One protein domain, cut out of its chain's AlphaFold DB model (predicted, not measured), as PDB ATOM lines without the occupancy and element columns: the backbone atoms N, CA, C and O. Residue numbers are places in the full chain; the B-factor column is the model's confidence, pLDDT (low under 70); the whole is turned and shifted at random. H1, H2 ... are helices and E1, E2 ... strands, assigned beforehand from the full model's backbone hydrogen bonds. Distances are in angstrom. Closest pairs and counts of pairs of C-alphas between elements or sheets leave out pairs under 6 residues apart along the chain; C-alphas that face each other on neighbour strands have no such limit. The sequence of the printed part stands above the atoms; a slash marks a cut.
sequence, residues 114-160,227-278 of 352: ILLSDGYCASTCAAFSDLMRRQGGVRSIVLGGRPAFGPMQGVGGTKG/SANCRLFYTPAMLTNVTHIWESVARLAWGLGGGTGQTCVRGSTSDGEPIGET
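What this domain is: This is residues 114 to 160 and 227 to 278 of the 352 residues of an uncharacterized protein of Pseudogymnoascus sp. VKM F-4513 (FW-928) (UniProt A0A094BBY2). A small parallel sheet of three strands, E1, E2 and E3, makes the core, with H1 covering one face and H3 covering the other. The short H2 makes a corner with H3 at the far side from H1, and a long loop, residues 255 to 278, folds back from the end of H3 past the E3 edge of the sheet. The 99 printed residues hold three named helices and three named strands, in the order E1, H1, E2, E3, H2, H3; the sheet order is E1, E2, E3. The class is mixed, helices and strands, although under half of the residues, 41 of 99, are in named elements. The whole is compact, with a radius of gyration of the C-alphas of 13.0 A and spans of 38 by 26 by 24 A.

Where its parts are: E1 covers residues 114 to 117, 9.7 A, and its C-alpha 114 is at (-12.093, 31.027, -9.019). H1 covers residues 124 to 134, 15.4 A. E2, residues 139 to 143, is 13.8 A long and begins at C-alpha 139, (-8.045, 32.262, -5.664). After the cut come E3, residues 230 to 232, 6.8 A, and H2, residues 236 to 240, 6.9 A. H3, residues 242 to 254, is 18.5 A long and ends at C-alpha 254, (-6.294, 25.077, -13.824).

How they stand to each other: E1 and E2 are parallel at 28 degrees, with N 143 and O 117 2.8 A apart, within hydrogen-bond range. E2 and E3 are parallel at 24 degrees, with N 232 and O 142 2.8 A apart, also within range. E1, H1 and E2 form a strand-helix-strand unit, two parallel neighbour strands with a helix between, and its crossover is right-handed. H1 is on the sheet, with 14 pairs of C-alphas within 10 A, at a height over the sheet of 10.0 A, taken from a local plane through only 6 of the sheet's C-alphas; it lies over E1 and E2 and runs along the strands, at 19 degrees to E2 on the local plane. Its closest C-alphas to E2 are those of Arg 133 and Arg 139, 6.3 A. H3 is on the opposite face at a height of 9.5 A, over E2 and only just not over E1, on which 2 of its C-alphas fall. It runs slantwise to the strands, at 37 degrees to E2 on the local plane, and the C-alphas of Ile 141 and Val 249, 7.5 A apart, are the closest. H2 is not on the sheet; it touches H3 only at the corner, and only just, with 3 pairs of C-alphas within 8 A, the closest those of Met 238 and His 244, 5.2 A. H1 and H3 are apart. In H1 and H3 every O i to N i+4 pair is within hydrogen-bond range; in H2 it is 0 of 1, beside 2 of 2 O i to N i+3 pairs.

The domain as a whole: The two C-alphas farthest apart are those of Gly 160 and Gly 258, 40.8 A. Residues 161 to 226 are not printed, and C-alphas 160 and 227 are 17.3 A apart across the cut. Of the links that are printed whole, H1 to E2, E3 to H2 and H2 to H3 are tight and E1 to H1 is short. The mean pLDDT of the printed part is 86.2; residues 257 to 261 and 271 to 278 are under 70.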
ATOM      1  N   ILE A 114     -12.786  29.784  -8.674       92.00
ATOM      2  CA  ILE A 114     -12.093  31.027  -9.019       92.00
ATOM      3  C   ILE A 114     -13.046  32.197  -8.867       92.00
ATOM      4  O   ILE A 114     -14.108  32.236  -9.489       92.00
ATOM      5  N   LEU A 115     -12.628  33.186  -8.082       94.06
ATOM      6  CA  LEU A 115     -13.328  34.452  -7.984       94.06
ATOM      7  C   LEU A 115     -12.860  35.391  -9.097       94.06
ATOM      8  O   LEU A 115     -11.748  35.919  -9.062       94.06
ATOM      9  N   LEU A 116     -13.721  35.603 -10.085       95.75
ATOM     10  CA  LEU A 116     -13.455  36.491 -11.206       95.75
ATOM     11  C   LEU A 116     -14.088  37.867 -10.984       95.75
ATOM     12  O   LEU A 116     -15.265  37.955 -10.645       95.75
ATOM     13  N   SER A 117     -13.326  38.935 -11.214       95.31
ATOM     14  CA  SER A 117     -13.823  40.314 -11.148       95.31
ATOM     15  C   SER A 117     -13.203  41.193 -12.237       95.31
ATOM     16  O   SER A 117     -12.171  40.862 -12.813       95.31
ATOM     17  N   ASP A 118     -13.807  42.343 -12.505       94.88
ATOM     18  CA  ASP A 118     -13.275  43.434 -13.332       94.88
ATOM     19  C   ASP A 118     -12.883  44.671 -12.492       94.88
ATOM     20  O   ASP A 118     -12.510  45.717 -13.024       94.88
ATOM     21  N   GLY A 119     -12.964  44.560 -11.161       93.00
ATOM     22  CA  GLY A 119     -12.699  45.653 -10.227       93.00
ATOM     23  C   GLY A 119     -13.889  46.579  -9.975       93.00
ATOM     24  O   GLY A 119     -13.782  47.445  -9.111       93.00
ATOM     25  N   TYR A 120     -15.026  46.413 -10.655       94.19
ATOM     26  CA  TYR A 120     -16.201  47.272 -10.463       94.19
ATOM     27  C   TYR A 120     -16.978  46.967  -9.173       94.19
ATOM     28  O   TYR A 120     -17.791  47.770  -8.722       94.19
ATOM     29  N   CYS A 121     -16.716  45.812  -8.559       93.12
ATOM     30  CA  CYS A 121     -17.411  45.365  -7.360       93.12
ATOM     31  C   CYS A 121     -17.426  46.430  -6.239       93.12
ATOM     32  O   CYS A 121     -16.394  47.011  -5.886       93.12
ATOM     33  N   ALA A 122     -18.619  46.642  -5.678       90.88
ATOM     34  CA  ALA A 122     -18.930  47.499  -4.541       90.88
ATOM     35  C   ALA A 122     -20.078  46.879  -3.720       90.88
ATOM     36  O   ALA A 122     -20.899  46.140  -4.264       90.88
ATOM     37  N   SER A 123     -20.201  47.248  -2.444       90.38
ATOM     38  CA  SER A 123     -21.254  46.765  -1.536       90.38
ATOM     39  C   SER A 123     -21.111  45.264  -1.232       90.38
ATOM     40  O   SER A 123     -19.994  44.785  -1.054       90.38
ATOM     41  N   THR A 124     -22.201  44.504  -1.155       88.69
ATOM     42  CA  THR A 124     -22.231  43.095  -0.725       88.69
ATOM     43  C   THR A 124     -21.227  42.189  -1.444       88.69
ATOM     44  O   THR A 124     -20.650  41.301  -0.815       88.69
ATOM     45  N   CYS A 125     -20.935  42.425  -2.731       91.69
ATOM     46  CA  CYS A 125     -19.925  41.631  -3.438       91.69
ATOM     47  C   CYS A 125     -18.515  41.812  -2.847       91.69
ATOM     48  O   CYS A 125     -17.695  40.909  -2.973       91.69
ATOM     49  N   ALA A 126     -18.227  42.939  -2.180       92.06
ATOM     50  CA  ALA A 126     -16.964  43.170  -1.488       92.06
ATOM     51  C   ALA A 126     -16.835  42.253  -0.271       92.06
ATOM     52  O   ALA A 126     -15.809  41.596  -0.119       92.06
ATOM     53  N   ALA A 127     -17.890  42.160   0.546       89.31
ATOM     54  CA  ALA A 127     -17.939  41.248   1.686       89.31
ATOM     55  C   ALA A 127     -17.860  39.785   1.228       89.31
ATOM     56  O   ALA A 127     -17.061  39.018   1.750       89.31
ATOM     57  N   PHE A 128     -18.618  39.408   0.192       92.06
ATOM     58  CA  PHE A 128     -18.539  38.070  -0.398       92.06
ATOM     59  C   PHE A 128     -17.131  37.751  -0.925       92.06
ATOM     60  O   PHE A 128     -16.568  36.708  -0.607       92.06
ATOM     61  N   SER A 129     -16.543  38.667  -1.700       92.31
ATOM     62  CA  SER A 129     -15.191  38.536  -2.251       92.31
ATOM     63  C   SER A 129     -14.134  38.383  -1.158       92.31
ATOM     64  O   SER A 129     -13.210  37.583  -1.292       92.31
ATOM     65  N   ASP A 130     -14.266  39.133  -0.068       89.56
ATOM     66  CA  ASP A 130     -13.396  39.022   1.098       89.56
ATOM     67  C   ASP A 130     -13.523  37.659   1.783       89.56
ATOM     68  O   ASP A 130     -12.525  36.958   1.931       89.56
ATOM     69  N   LEU A 131     -14.746  37.235   2.109       89.44
ATOM     70  CA  LEU A 131     -15.005  35.954   2.770       89.44
ATOM     71  C   LEU A 131     -14.518  34.769   1.926       89.44
ATOM     72  O   LEU A 131     -13.837  33.886   2.445       89.44
ATOM     73  N   MET A 132     -14.789  34.776   0.618       90.88
ATOM     74  CA  MET A 132     -14.333  33.729  -0.302       90.88
ATOM     75  C   MET A 132     -12.808  33.625  -0.341       90.88
ATOM     76  O   MET A 132     -12.268  32.523  -0.280       90.88
ATOM     77  N   ARG A 133     -12.102  34.759  -0.408       88.62
ATOM     78  CA  ARG A 133     -10.635  34.769  -0.469       88.62
ATOM     79  C   ARG A 133     -10.004  34.431   0.882       88.62
ATOM     80  O   ARG A 133      -9.172  33.535   0.951       88.62
ATOM     81  N   ARG A 134     -10.408  35.117   1.956       84.06
ATOM     82  CA  ARG A 134      -9.751  35.038   3.272       84.06
ATOM     83  C   ARG A 134     -10.172  33.840   4.108       84.06
ATOM     84  O   ARG A 134      -9.333  33.267   4.791       84.06
ATOM     85  N   GLN A 135     -11.458  33.489   4.102       85.19
ATOM     86  CA  GLN A 135     -11.957  32.332   4.857       85.19
ATOM     87  C   GLN A 135     -12.028  31.089   3.977       85.19
ATOM     88  O   GLN A 135     -11.654  30.006   4.414       85.19
ATOM     89  N   GLY A 136     -12.483  31.255   2.733       86.44
ATOM     90  CA  GLY A 136     -12.610  30.157   1.781       86.44
ATOM     91  C   GLY A 136     -11.302  29.754   1.101       86.44
ATOM     92  O   GLY A 136     -11.265  28.689   0.503       86.44
ATOM     93  N   GLY A 137     -10.242  30.570   1.151       86.25
ATOM     94  CA  GLY A 137      -8.984  30.294   0.441       86.25
ATOM     95  C   GLY A 137      -9.115  30.325  -1.088       86.25
ATOM     96  O   GLY A 137      -8.267  29.785  -1.801       86.25
ATOM     97  N   VAL A 138     -10.188  30.925  -1.612       90.19
ATOM     98  CA  VAL A 138     -10.492  30.943  -3.046       90.19
ATOM     99  C   VAL A 138      -9.573  31.920  -3.765       90.19
ATOM    100  O   VAL A 138      -9.495  33.104  -3.432       90.19
ATOM    101  N   ARG A 139      -8.908  31.434  -4.817       90.31
ATOM    102  CA  ARG A 139      -8.045  32.262  -5.664       90.31
ATOM    103  C   ARG A 139      -8.881  33.229  -6.497       90.31
ATOM    104  O   ARG A 139      -9.967  32.900  -6.972       90.31
ATOM    105  N   SER A 140      -8.336  34.415  -6.730       92.44
ATOM    106  CA  SER A 140      -9.008  35.492  -7.450       92.44
ATOM    107  C   SER A 140      -8.236  35.960  -8.680       92.44
ATOM    108  O   SER A 140      -7.008  36.076  -8.668       92.44
ATOM    109  N   ILE A 141      -8.977  36.263  -9.742       93.88
ATOM    110  CA  ILE A 141      -8.466  36.854 -10.978       93.88
ATOM    111  C   ILE A 141      -9.220  38.156 -11.232       93.88
ATOM    112  O   ILE A 141     -10.446  38.196 -11.141       93.88
ATOM    113  N   VAL A 142      -8.490  39.217 -11.578       94.94
ATOM    114  CA  VAL A 142      -9.085  40.495 -11.981       94.94
ATOM    115  C   VAL A 142      -8.755  40.844 -13.429       94.94
ATOM    116  O   VAL A 142      -7.611  40.705 -13.862       94.94
ATOM    117  N   LEU A 143      -9.740  41.318 -14.189       95.50
ATOM    118  CA  LEU A 143      -9.560  41.801 -15.556       95.50
ATOM    119  C   LEU A 143      -9.489  43.327 -15.624       95.50
ATOM    120  O   LEU A 143     -10.213  44.041 -14.939       95.50
ATOM    121  N   GLY A 144      -8.655  43.829 -16.529       94.56
ATOM    122  CA  GLY A 144      -8.630  45.236 -16.906       94.56
ATOM    123  C   GLY A 144      -7.751  46.093 -16.003       94.56
ATOM    124  O   GLY A 144      -6.577  45.782 -15.784       94.56
ATOM    125  N   GLY A 145      -8.287  47.230 -15.563       91.06
ATOM    126  CA  GLY A 145      -7.556  48.279 -14.851       91.06
ATOM    127  C   GLY A 145      -6.749  49.210 -15.763       91.06
ATOM    128  O   GLY A 145      -6.801  49.132 -16.988       91.06
ATOM    129  N   ARG A 146      -5.973  50.111 -15.148       91.06
ATOM    130  CA  ARG A 146      -5.152  51.109 -15.864       91.06
ATOM    131  C   ARG A 146      -4.125  50.441 -16.792       91.06
ATOM    132  O   ARG A 146      -3.599  49.403 -16.403       91.06
ATOM    133  N   PRO A 147      -3.756  51.023 -17.947       91.00
ATOM    134  CA  PRO A 147      -2.797  50.436 -18.896       91.00
ATOM    135  C   PRO A 147      -1.347  50.484 -18.370       91.00
ATOM    136  O   PRO A 147      -0.478  51.162 -18.906       91.00
ATOM    137  N   ALA A 148      -1.094  49.780 -17.272       91.56
ATOM    138  CA  ALA A 148       0.165  49.707 -16.555       91.56
ATOM    139  C   ALA A 148       0.362  48.287 -16.019       91.56
ATOM    140  O   ALA A 148      -0.605  47.603 -15.672       91.56
ATOM    141  N   PHE A 149       1.621  47.861 -15.936       92.06
ATOM    142  CA  PHE A 149       1.989  46.602 -15.294       92.06
ATOM    143  C   PHE A 149       1.762  46.655 -13.779       92.06
ATOM    144  O   PHE A 149       1.684  47.734 -13.194       92.06
ATOM    145  N   GLY A 150       1.692  45.480 -13.156       89.00
ATOM    146  CA  GLY A 150       1.478  45.335 -11.721       89.00
ATOM    147  C   GLY A 150       0.055  44.918 -11.333       89.00
ATOM    148  O   GLY A 150      -0.806  44.712 -12.201       89.00
ATOM    149  N   PRO A 151      -0.173  44.757 -10.021       91.38
ATOM    150  CA  PRO A 151      -1.393  44.185  -9.469       91.38
ATOM    151  C   PRO A 151      -2.601  45.125  -9.586       91.38
ATOM    152  O   PRO A 151      -2.476  46.307  -9.914       91.38
ATOM    153  N   MET A 152      -3.788  44.580  -9.329       90.25
ATOM    154  CA  MET A 152      -5.054  45.311  -9.295       90.25
ATOM    155  C   MET A 152      -5.992  44.664  -8.272       90.25
ATOM    156  O   MET A 152      -5.989  43.445  -8.112       90.25
ATOM    157  N   GLN A 153      -6.800  45.477  -7.593       90.38
ATOM    158  CA  GLN A 153      -7.829  44.996  -6.671       90.38
ATOM    159  C   GLN A 153      -9.016  44.404  -7.416       90.38
ATOM    160  O   GLN A 153      -9.485  44.982  -8.392       90.38
ATOM    161  N   GLY A 154      -9.531  43.283  -6.910       89.69
ATOM    162  CA  GLY A 154     -10.794  42.715  -7.390       89.69
ATOM    163  C   GLY A 154     -12.016  43.549  -6.992       89.69
ATOM    164  O   GLY A 154     -13.076  43.407  -7.593       89.69
ATOM    165  N   VAL A 155     -11.880  44.430  -6.000       93.00
ATOM    166  CA  VAL A 155     -12.947  45.290  -5.481       93.00
ATOM    167  C   VAL A 155     -12.445  46.729  -5.498       93.00
ATOM    168  O   VAL A 155     -11.580  47.088  -4.701       93.00
ATOM    169  N   GLY A 156     -12.941  47.534  -6.434       90.44
ATOM    170  CA  GLY A 156     -12.558  48.938  -6.595       90.44
ATOM    171  C   GLY A 156     -13.565  49.932  -6.016       90.44
ATOM    172  O   GLY A 156     -13.236  51.108  -5.888       90.44
ATOM    173  N   GLY A 157     -14.774  49.483  -5.672       90.25
ATOM    174  CA  GLY A 157     -15.809  50.320  -5.079       90.25
ATOM    175  C   GLY A 157     -15.831  50.293  -3.551       90.25
ATOM    176  O   GLY A 157     -14.829  50.045  -2.873       90.25
ATOM    177  N   THR A 158     -17.006  50.573  -2.987       90.50
ATOM    178  CA  THR A 158     -17.189  50.607  -1.535       90.50
ATOM    179  C   THR A 158     -17.125  49.205  -0.911       90.50
ATOM    180  O   THR A 158     -17.836  48.312  -1.360       90.50
ATOM    181  N   LYS A 159     -16.352  49.026   0.167       90.81
ATOM    182  CA  LYS A 159     -16.243  47.802   0.991       90.81
ATOM    183  C   LYS A 159     -16.995  47.935   2.328       90.81
ATOM    184  O   LYS A 159     -16.510  47.546   3.391       90.81
ATOM    185  N   GLY A 160     -18.155  48.588   2.287       89.25
ATOM    186  CA  GLY A 160     -19.093  48.678   3.407       89.25
ATOM    187  C   GLY A 160     -19.904  47.399   3.568       89.25
ATOM    188  O   GLY A 160     -20.115  46.680   2.596       89.25
ATOM    189  N   SER A 227      -5.241  43.238  -3.574       88.62
ATOM    190  CA  SER A 227      -5.057  42.887  -4.980       88.62
ATOM    191  C   SER A 227      -5.420  41.435  -5.255       88.62
ATOM    192  O   SER A 227      -5.113  40.556  -4.460       88.62
ATOM    193  N   ALA A 228      -6.039  41.164  -6.402       90.62
ATOM    194  CA  ALA A 228      -6.304  39.796  -6.827       90.62
ATOM    195  C   ALA A 228      -4.997  39.003  -7.006       90.62
ATOM    196  O   ALA A 228      -3.928  39.586  -7.209       90.62
ATOM    197  N   ASN A 229      -5.090  37.671  -6.980       90.50
ATOM    198  CA  ASN A 229      -3.911  36.809  -7.104       90.50
ATOM    199  C   ASN A 229      -3.272  36.855  -8.492       90.50
ATOM    200  O   ASN A 229      -2.108  36.491  -8.667       90.50
ATOM    201  N   CYS A 230      -4.056  37.252  -9.489       91.88
ATOM    202  CA  CYS A 230      -3.602  37.454 -10.845       91.88
ATOM    203  C   CYS A 230      -4.435  38.537 -11.518       91.88
ATOM    204  O   CYS A 230      -5.656  38.603 -11.358       91.88
ATOM    205  N   ARG A 231      -3.776  39.358 -12.329       93.12
ATOM    206  CA  ARG A 231      -4.438  40.328 -13.193       93.12
ATOM    207  C   ARG A 231      -4.303  39.927 -14.653       93.12
ATOM    208  O   ARG A 231      -3.221  39.532 -15.075       93.12
ATOM    209  N   LEU A 232      -5.356  40.116 -15.437       94.19
ATOM    210  CA  LEU A 232      -5.365  39.966 -16.891       94.19
ATOM    211  C   LEU A 232      -5.729  41.287 -17.570       94.19
ATOM    212  O   LEU A 232      -6.518  42.070 -17.050       94.19
ATOM    213  N   PHE A 233      -5.182  41.534 -18.760       94.06
ATOM    214  CA  PHE A 233      -5.709  42.579 -19.639       94.06
ATOM    215  C   PHE A 233      -6.853  42.024 -20.484       94.06
ATOM    216  O   PHE A 233      -6.819  40.863 -20.899       94.06
ATOM    217  N   TYR A 234      -7.830  42.871 -20.800       94.06
ATOM    218  CA  TYR A 234      -8.812  42.540 -21.826       94.06
ATOM    219  C   TYR A 234      -8.126  42.341 -23.180       94.06
ATOM    220  O   TYR A 234      -7.236  43.104 -23.562       94.06
ATOM    221  N   THR A 235      -8.577  41.334 -23.923       92.81
ATOM    222  CA  THR A 235      -8.314  41.227 -25.362       92.81
ATOM    223  C   THR A 235      -9.516  41.749 -26.149       92.81
ATOM    224  O   THR A 235     -10.631  41.741 -25.624       92.81
ATOM    225  N   PRO A 236      -9.350  42.144 -27.423       93.50
ATOM    226  CA  PRO A 236     -10.485  42.524 -28.263       93.50
ATOM    227  C   PRO A 236     -11.586  41.455 -28.325       93.50
ATOM    228  O   PRO A 236     -12.763  41.788 -28.246       93.50
ATOM    229  N   ALA A 237     -11.216  40.170 -28.381       92.62
ATOM    230  CA  ALA A 237     -12.175  39.065 -28.424       92.62
ATOM    231  C   ALA A 237     -13.014  38.960 -27.137       92.62
ATOM    232  O   ALA A 237     -14.208  38.669 -27.198       92.62
ATOM    233  N   MET A 238     -12.412  39.246 -25.978       94.06
ATOM    234  CA  MET A 238     -13.109  39.264 -24.687       94.06
ATOM    235  C   MET A 238     -14.150  40.380 -24.590       94.06
ATOM    236  O   MET A 238     -15.177  40.189 -23.950       94.06
ATOM    237  N   LEU A 239     -13.901  41.533 -25.222       92.75
ATOM    238  CA  LEU A 239     -14.831  42.668 -25.184       92.75
ATOM    239  C   LEU A 239     -16.136  42.374 -25.930       92.75
ATOM    240  O   LEU A 239     -17.179  42.920 -25.588       92.75
ATOM    241  N   THR A 240     -16.079  41.512 -26.943       95.25
ATOM    242  CA  THR A 240     -17.244  41.149 -27.759       95.25
ATOM    243  C   THR A 240     -17.892  39.832 -27.341       95.25
ATOM    244  O   THR A 240     -19.009  39.551 -27.763       95.25
ATOM    245  N   ASN A 241     -17.203  38.996 -26.558       94.88
ATOM    246  CA  ASN A 241     -17.692  37.676 -26.175       94.88
ATOM    247  C   ASN A 241     -17.139  37.232 -24.810       94.88
ATOM    248  O   ASN A 241     -15.956  36.907 -24.667       94.88
ATOM    249  N   VAL A 242     -18.033  37.144 -23.819       94.94
ATOM    250  CA  VAL A 242     -17.719  36.727 -22.443       94.94
ATOM    251  C   VAL A 242     -17.179  35.294 -22.357       94.94
ATOM    252  O   VAL A 242     -16.413  34.984 -21.447       94.94
ATOM    253  N   THR A 243     -17.490  34.421 -23.320       94.94
ATOM    254  CA  THR A 243     -16.950  33.053 -23.361       94.94
ATOM    255  C   THR A 243     -15.423  33.062 -23.403       94.94
ATOM    256  O   THR A 243     -14.789  32.296 -22.684       94.94
ATOM    257  N   HIS A 244     -14.812  33.997 -24.138       93.69
ATOM    258  CA  HIS A 244     -13.350  34.106 -24.201       93.69
ATOM    259  C   HIS A 244     -12.717  34.565 -22.883       93.69
ATOM    260  O   HIS A 244     -11.547  34.261 -22.631       93.69
ATOM    261  N   ILE A 245     -13.473  35.267 -22.032       94.19
ATOM    262  CA  ILE A 245     -13.045  35.598 -20.670       94.19
ATOM    263  C   ILE A 245     -12.964  34.307 -19.855       94.19
ATOM    264  O   ILE A 245     -11.889  33.969 -19.359       94.19
ATOM    265  N   TRP A 246     -14.065  33.557 -19.776       93.38
ATOM    266  CA  TRP A 246     -14.134  32.325 -18.987       93.38
ATOM    267  C   TRP A 246     -13.166  31.246 -19.473       93.38
ATOM    268  O   TRP A 246     -12.497  30.625 -18.653       93.38
ATOM    269  N   GLU A 247     -13.010  31.069 -20.786       92.06
ATOM    270  CA  GLU A 247     -12.020  30.146 -21.353       92.06
ATOM    271  C   GLU A 247     -10.591  30.514 -20.940       92.06
ATOM    272  O   GLU A 247      -9.815  29.642 -20.552       92.06
ATOM    273  N   SER A 248     -10.231  31.800 -21.010       91.50
ATOM    274  CA  SER A 248      -8.884  32.257 -20.645       91.50
ATOM    275  C   SER A 248      -8.624  32.092 -19.151       91.50
ATOM    276  O   SER A 248      -7.569  31.595 -18.760       91.50
ATOM    277  N   VAL A 249      -9.607  32.452 -18.323       92.00
ATOM    278  CA  VAL A 249      -9.561  32.300 -16.864       92.00
ATOM    279  C   VAL A 249      -9.419  30.831 -16.481       92.00
ATOM    280  O   VAL A 249      -8.522  30.499 -15.715       92.00
ATOM    281  N   ALA A 250     -10.235  29.944 -17.055       90.31
ATOM    282  CA  ALA A 250     -10.198  28.520 -16.749       90.31
ATOM    283  C   ALA A 250      -8.860  27.879 -17.136       90.31
ATOM    284  O   ALA A 250      -8.252  27.139 -16.359       90.31
ATOM    285  N   ARG A 251      -8.358  28.204 -18.331       87.69
ATOM    286  CA  ARG A 251      -7.060  27.709 -18.803       87.69
ATOM    287  C   ARG A 251      -5.916  28.167 -17.912       87.69
ATOM    288  O   ARG A 251      -5.044  27.362 -17.602       87.69
ATOM    289  N   LEU A 252      -5.937  29.425 -17.478       86.25
ATOM    290  CA  LEU A 252      -4.932  29.966 -16.572       86.25
ATOM    291  C   LEU A 252      -5.021  29.339 -15.172       86.25
ATOM    292  O   LEU A 252      -4.008  28.920 -14.623       86.25
ATOM    293  N   ALA A 253      -6.220  29.286 -14.595       85.38
ATOM    294  CA  ALA A 253      -6.438  28.876 -13.212       85.38
ATOM    295  C   ALA A 253      -6.124  27.397 -12.949       85.38
ATOM    296  O   ALA A 253      -5.619  27.065 -11.869       85.38
ATOM    297  N   TRP A 254      -6.419  26.536 -13.927       86.00
ATOM    298  CA  TRP A 254      -6.294  25.077 -13.824       86.00
ATOM    299  C   TRP A 254      -5.263  24.477 -14.789       86.00
ATOM    300  O   TRP A 254      -5.169  23.260 -14.915       86.00
ATOM    301  N   GLY A 255      -4.480  25.308 -15.484       80.88
ATOM    302  CA  GLY A 255      -3.408  24.839 -16.367       80.88
ATOM    303  C   GLY A 255      -3.897  24.017 -17.566       80.88
ATOM    304  O   GLY A 255      -3.177  23.143 -18.049       80.88
ATOM    305  N   LEU A 256      -5.118  24.270 -18.053       77.56
ATOM    306  CA  LEU A 256      -5.675  23.539 -19.193       77.56
ATOM    307  C   LEU A 256      -4.904  23.922 -20.471       77.56
ATOM    308  O   LEU A 256      -4.918  25.080 -20.897       77.56
ATOM    309  N   GLY A 257      -4.225  22.950 -21.090       61.31
ATOM    310  CA  GLY A 257      -3.436  23.146 -22.315       61.31
ATOM    311  C   GLY A 257      -4.246  23.663 -23.522       61.31
ATOM    312  O   GLY A 257      -5.474  23.703 -23.500       61.31
ATOM    313  N   GLY A 258      -3.557  24.055 -24.605       61.41
ATOM    314  CA  GLY A 258      -4.183  24.539 -25.856       61.41
ATOM    315  C   GLY A 258      -4.497  26.044 -25.881       61.41
ATOM    316  O   GLY A 258      -5.560  26.438 -26.343       61.41
ATOM    317  N   GLY A 259      -3.607  26.861 -25.305       55.41
ATOM    318  CA  GLY A 259      -3.899  28.192 -24.755       55.41
ATOM    319  C   GLY A 259      -4.347  29.326 -25.690       55.41
ATOM    320  O   GLY A 259      -4.215  29.274 -26.907       55.41
ATOM    321  N   THR A 260      -4.795  30.413 -25.047       57.59
ATOM    322  CA  THR A 260      -4.935  31.771 -25.615       57.59
ATOM    323  C   THR A 260      -3.624  32.572 -25.559       57.59
ATOM    324  O   THR A 260      -3.541  33.668 -26.106       57.59
ATOM    325  N   GLY A 261      -2.599  32.042 -24.873       64.12
ATOM    326  CA  GLY A 261      -1.300  32.690 -24.654       64.12
ATOM    327  C   GLY A 261      -1.281  33.744 -23.541       64.12
ATOM    328  O   GLY A 261      -0.228  34.324 -23.285       64.12
ATOM    329  N   GLN A 262      -2.408  34.005 -22.869       78.56
ATOM    330  CA  GLN A 262      -2.442  34.967 -21.770       78.56
ATOM    331  C   GLN A 262      -1.846  34.399 -20.484       78.56
ATOM    332  O   GLN A 262      -2.241  33.344 -19.993       78.56
ATOM    333  N   THR A 263      -0.932  35.168 -19.909       86.88
ATOM    334  CA  THR A 263      -0.427  34.999 -18.548       86.88
ATOM    335  C   THR A 263      -0.881  36.178 -17.703       86.88
ATOM    336  O   THR A 263      -1.285  37.218 -18.235       86.88
ATOM    337  N   CYS A 264      -0.742  36.055 -16.385       90.06
ATOM    338  CA  CYS A 264      -0.881  37.204 -15.501       90.06
ATOM    339  C   CYS A 264      -0.020  38.374 -15.989       90.06
ATOM    340  O   CYS A 264       1.107  38.192 -16.469       90.06
ATOM    341  N   VAL A 265      -0.550  39.588 -15.851       91.56
ATOM    342  CA  VAL A 265       0.169  40.829 -16.123       91.56
ATOM    343  C   VAL A 265       1.473  40.812 -15.330       91.56
ATOM    344  O   VAL A 265       1.505  40.418 -14.162       91.56
ATOM    345  N   ARG A 266       2.569  41.240 -15.957       89.50
ATOM    346  CA  ARG A 266       3.893  41.244 -15.325       89.50
ATOM    347  C   ARG A 266       3.843  41.920 -13.947       89.50
ATOM    348  O   ARG A 266       3.403  43.066 -13.846       89.50
ATOM    349  N   GLY A 267       4.303  41.208 -12.915       86.25
ATOM    350  CA  GLY A 267       4.321  41.683 -11.527       86.25
ATOM    351  C   GLY A 267       2.966  41.664 -10.809       86.25
ATOM    352  O   GLY A 267       2.818  42.373  -9.823       86.25
ATOM    353  N   SER A 268       1.974  40.915 -11.304       87.69
ATOM    354  CA  SER A 268       0.631  40.823 -10.696       87.69
ATOM    355  C   SER A 268       0.287  39.457 -10.087       87.69
ATOM    356  O   SER A 268      -0.864  39.247  -9.726       87.69
ATOM    357  N   THR A 269       1.247  38.530 -10.014       86.19
ATOM    358  CA  THR A 269       1.026  37.149  -9.551       86.19
ATOM    359  C   THR A 269       1.394  36.971  -8.081       86.19
ATOM    360  O   THR A 269       2.416  37.498  -7.644       86.19
ATOM    361  N   SER A 270       0.607  36.174  -7.356       79.50
ATOM    362  CA  SER A 270       0.874  35.730  -5.978       79.50
ATOM    363  C   SER A 270       0.590  34.240  -5.770       79.50
ATOM    364  O   SER A 270      -0.380  33.733  -6.338       79.50
ATOM    365  N   ASP A 271       1.317  33.593  -4.857       65.50
ATOM    366  CA  ASP A 271       1.243  32.148  -4.564       65.50
ATOM    367  C   ASP A 271       0.063  31.724  -3.657       65.50
ATOM    368  O   ASP A 271       0.168  30.780  -2.879       65.50
ATOM    369  N   GLY A 272      -1.078  32.415  -3.749       59.97
ATOM    370  CA  GLY A 272      -2.324  32.072  -3.039       59.97
ATOM    371  C   GLY A 272      -2.856  33.169  -2.118       59.97
ATOM    372  O   GLY A 272      -4.062  33.266  -1.925       59.97
ATOM    373  N   GLU A 273      -1.999  34.071  -1.649       61.81
ATOM    374  CA  GLU A 273      -2.409  35.234  -0.851       61.81
ATOM    375  C   GLU A 273      -2.593  36.467  -1.746       61.81
ATOM    376  O   GLU A 273      -1.706  36.754  -2.551       61.81
ATOM    377  N   PRO A 274      -3.701  37.218  -1.634       58.12
ATOM    378  CA  PRO A 274      -3.850  38.517  -2.288       58.12
ATOM    379  C   PRO A 274      -2.634  39.437  -2.052       58.12
ATOM    380  O   PRO A 274      -2.172  39.614  -0.924       58.12
ATOM    381  N   ILE A 275      -2.095  40.054  -3.112       51.44
ATOM    382  CA  ILE A 275      -0.956  40.983  -2.975       51.44
ATOM    383  C   ILE A 275      -1.427  42.245  -2.240       51.44
ATOM    384  O   ILE A 275      -2.426  42.858  -2.617       51.44
ATOM    385  N   GLY A 276      -0.671  42.679  -1.232       47.09
ATOM    386  CA  GLY A 276      -0.992  43.884  -0.458       47.09
ATOM    387  C   GLY A 276      -1.814  43.623   0.802       47.09
ATOM    388  O   GLY A 276      -1.994  44.549   1.587       47.09
ATOM    389  N   GLU A 277      -2.217  42.374   1.058       52.72
ATOM    390  CA  GLU A 277      -2.620  41.968   2.400       52.72
ATOM    391  C   GLU A 277      -1.366  41.842   3.274       52.72
ATOM    392  O   GLU A 277      -0.563  40.917   3.141       52.72
ATOM    393  N   THR A 278      -1.152  42.797   4.177       41.66
ATOM    394  CA  THR A 278      -0.166  42.623   5.242       41.66
ATOM    395  C   THR A 278      -0.658  41.522   6.179       41.66
ATOM    396  O   THR A 278      -1.534  41.759   7.012       41.66
TER     397      THR A 278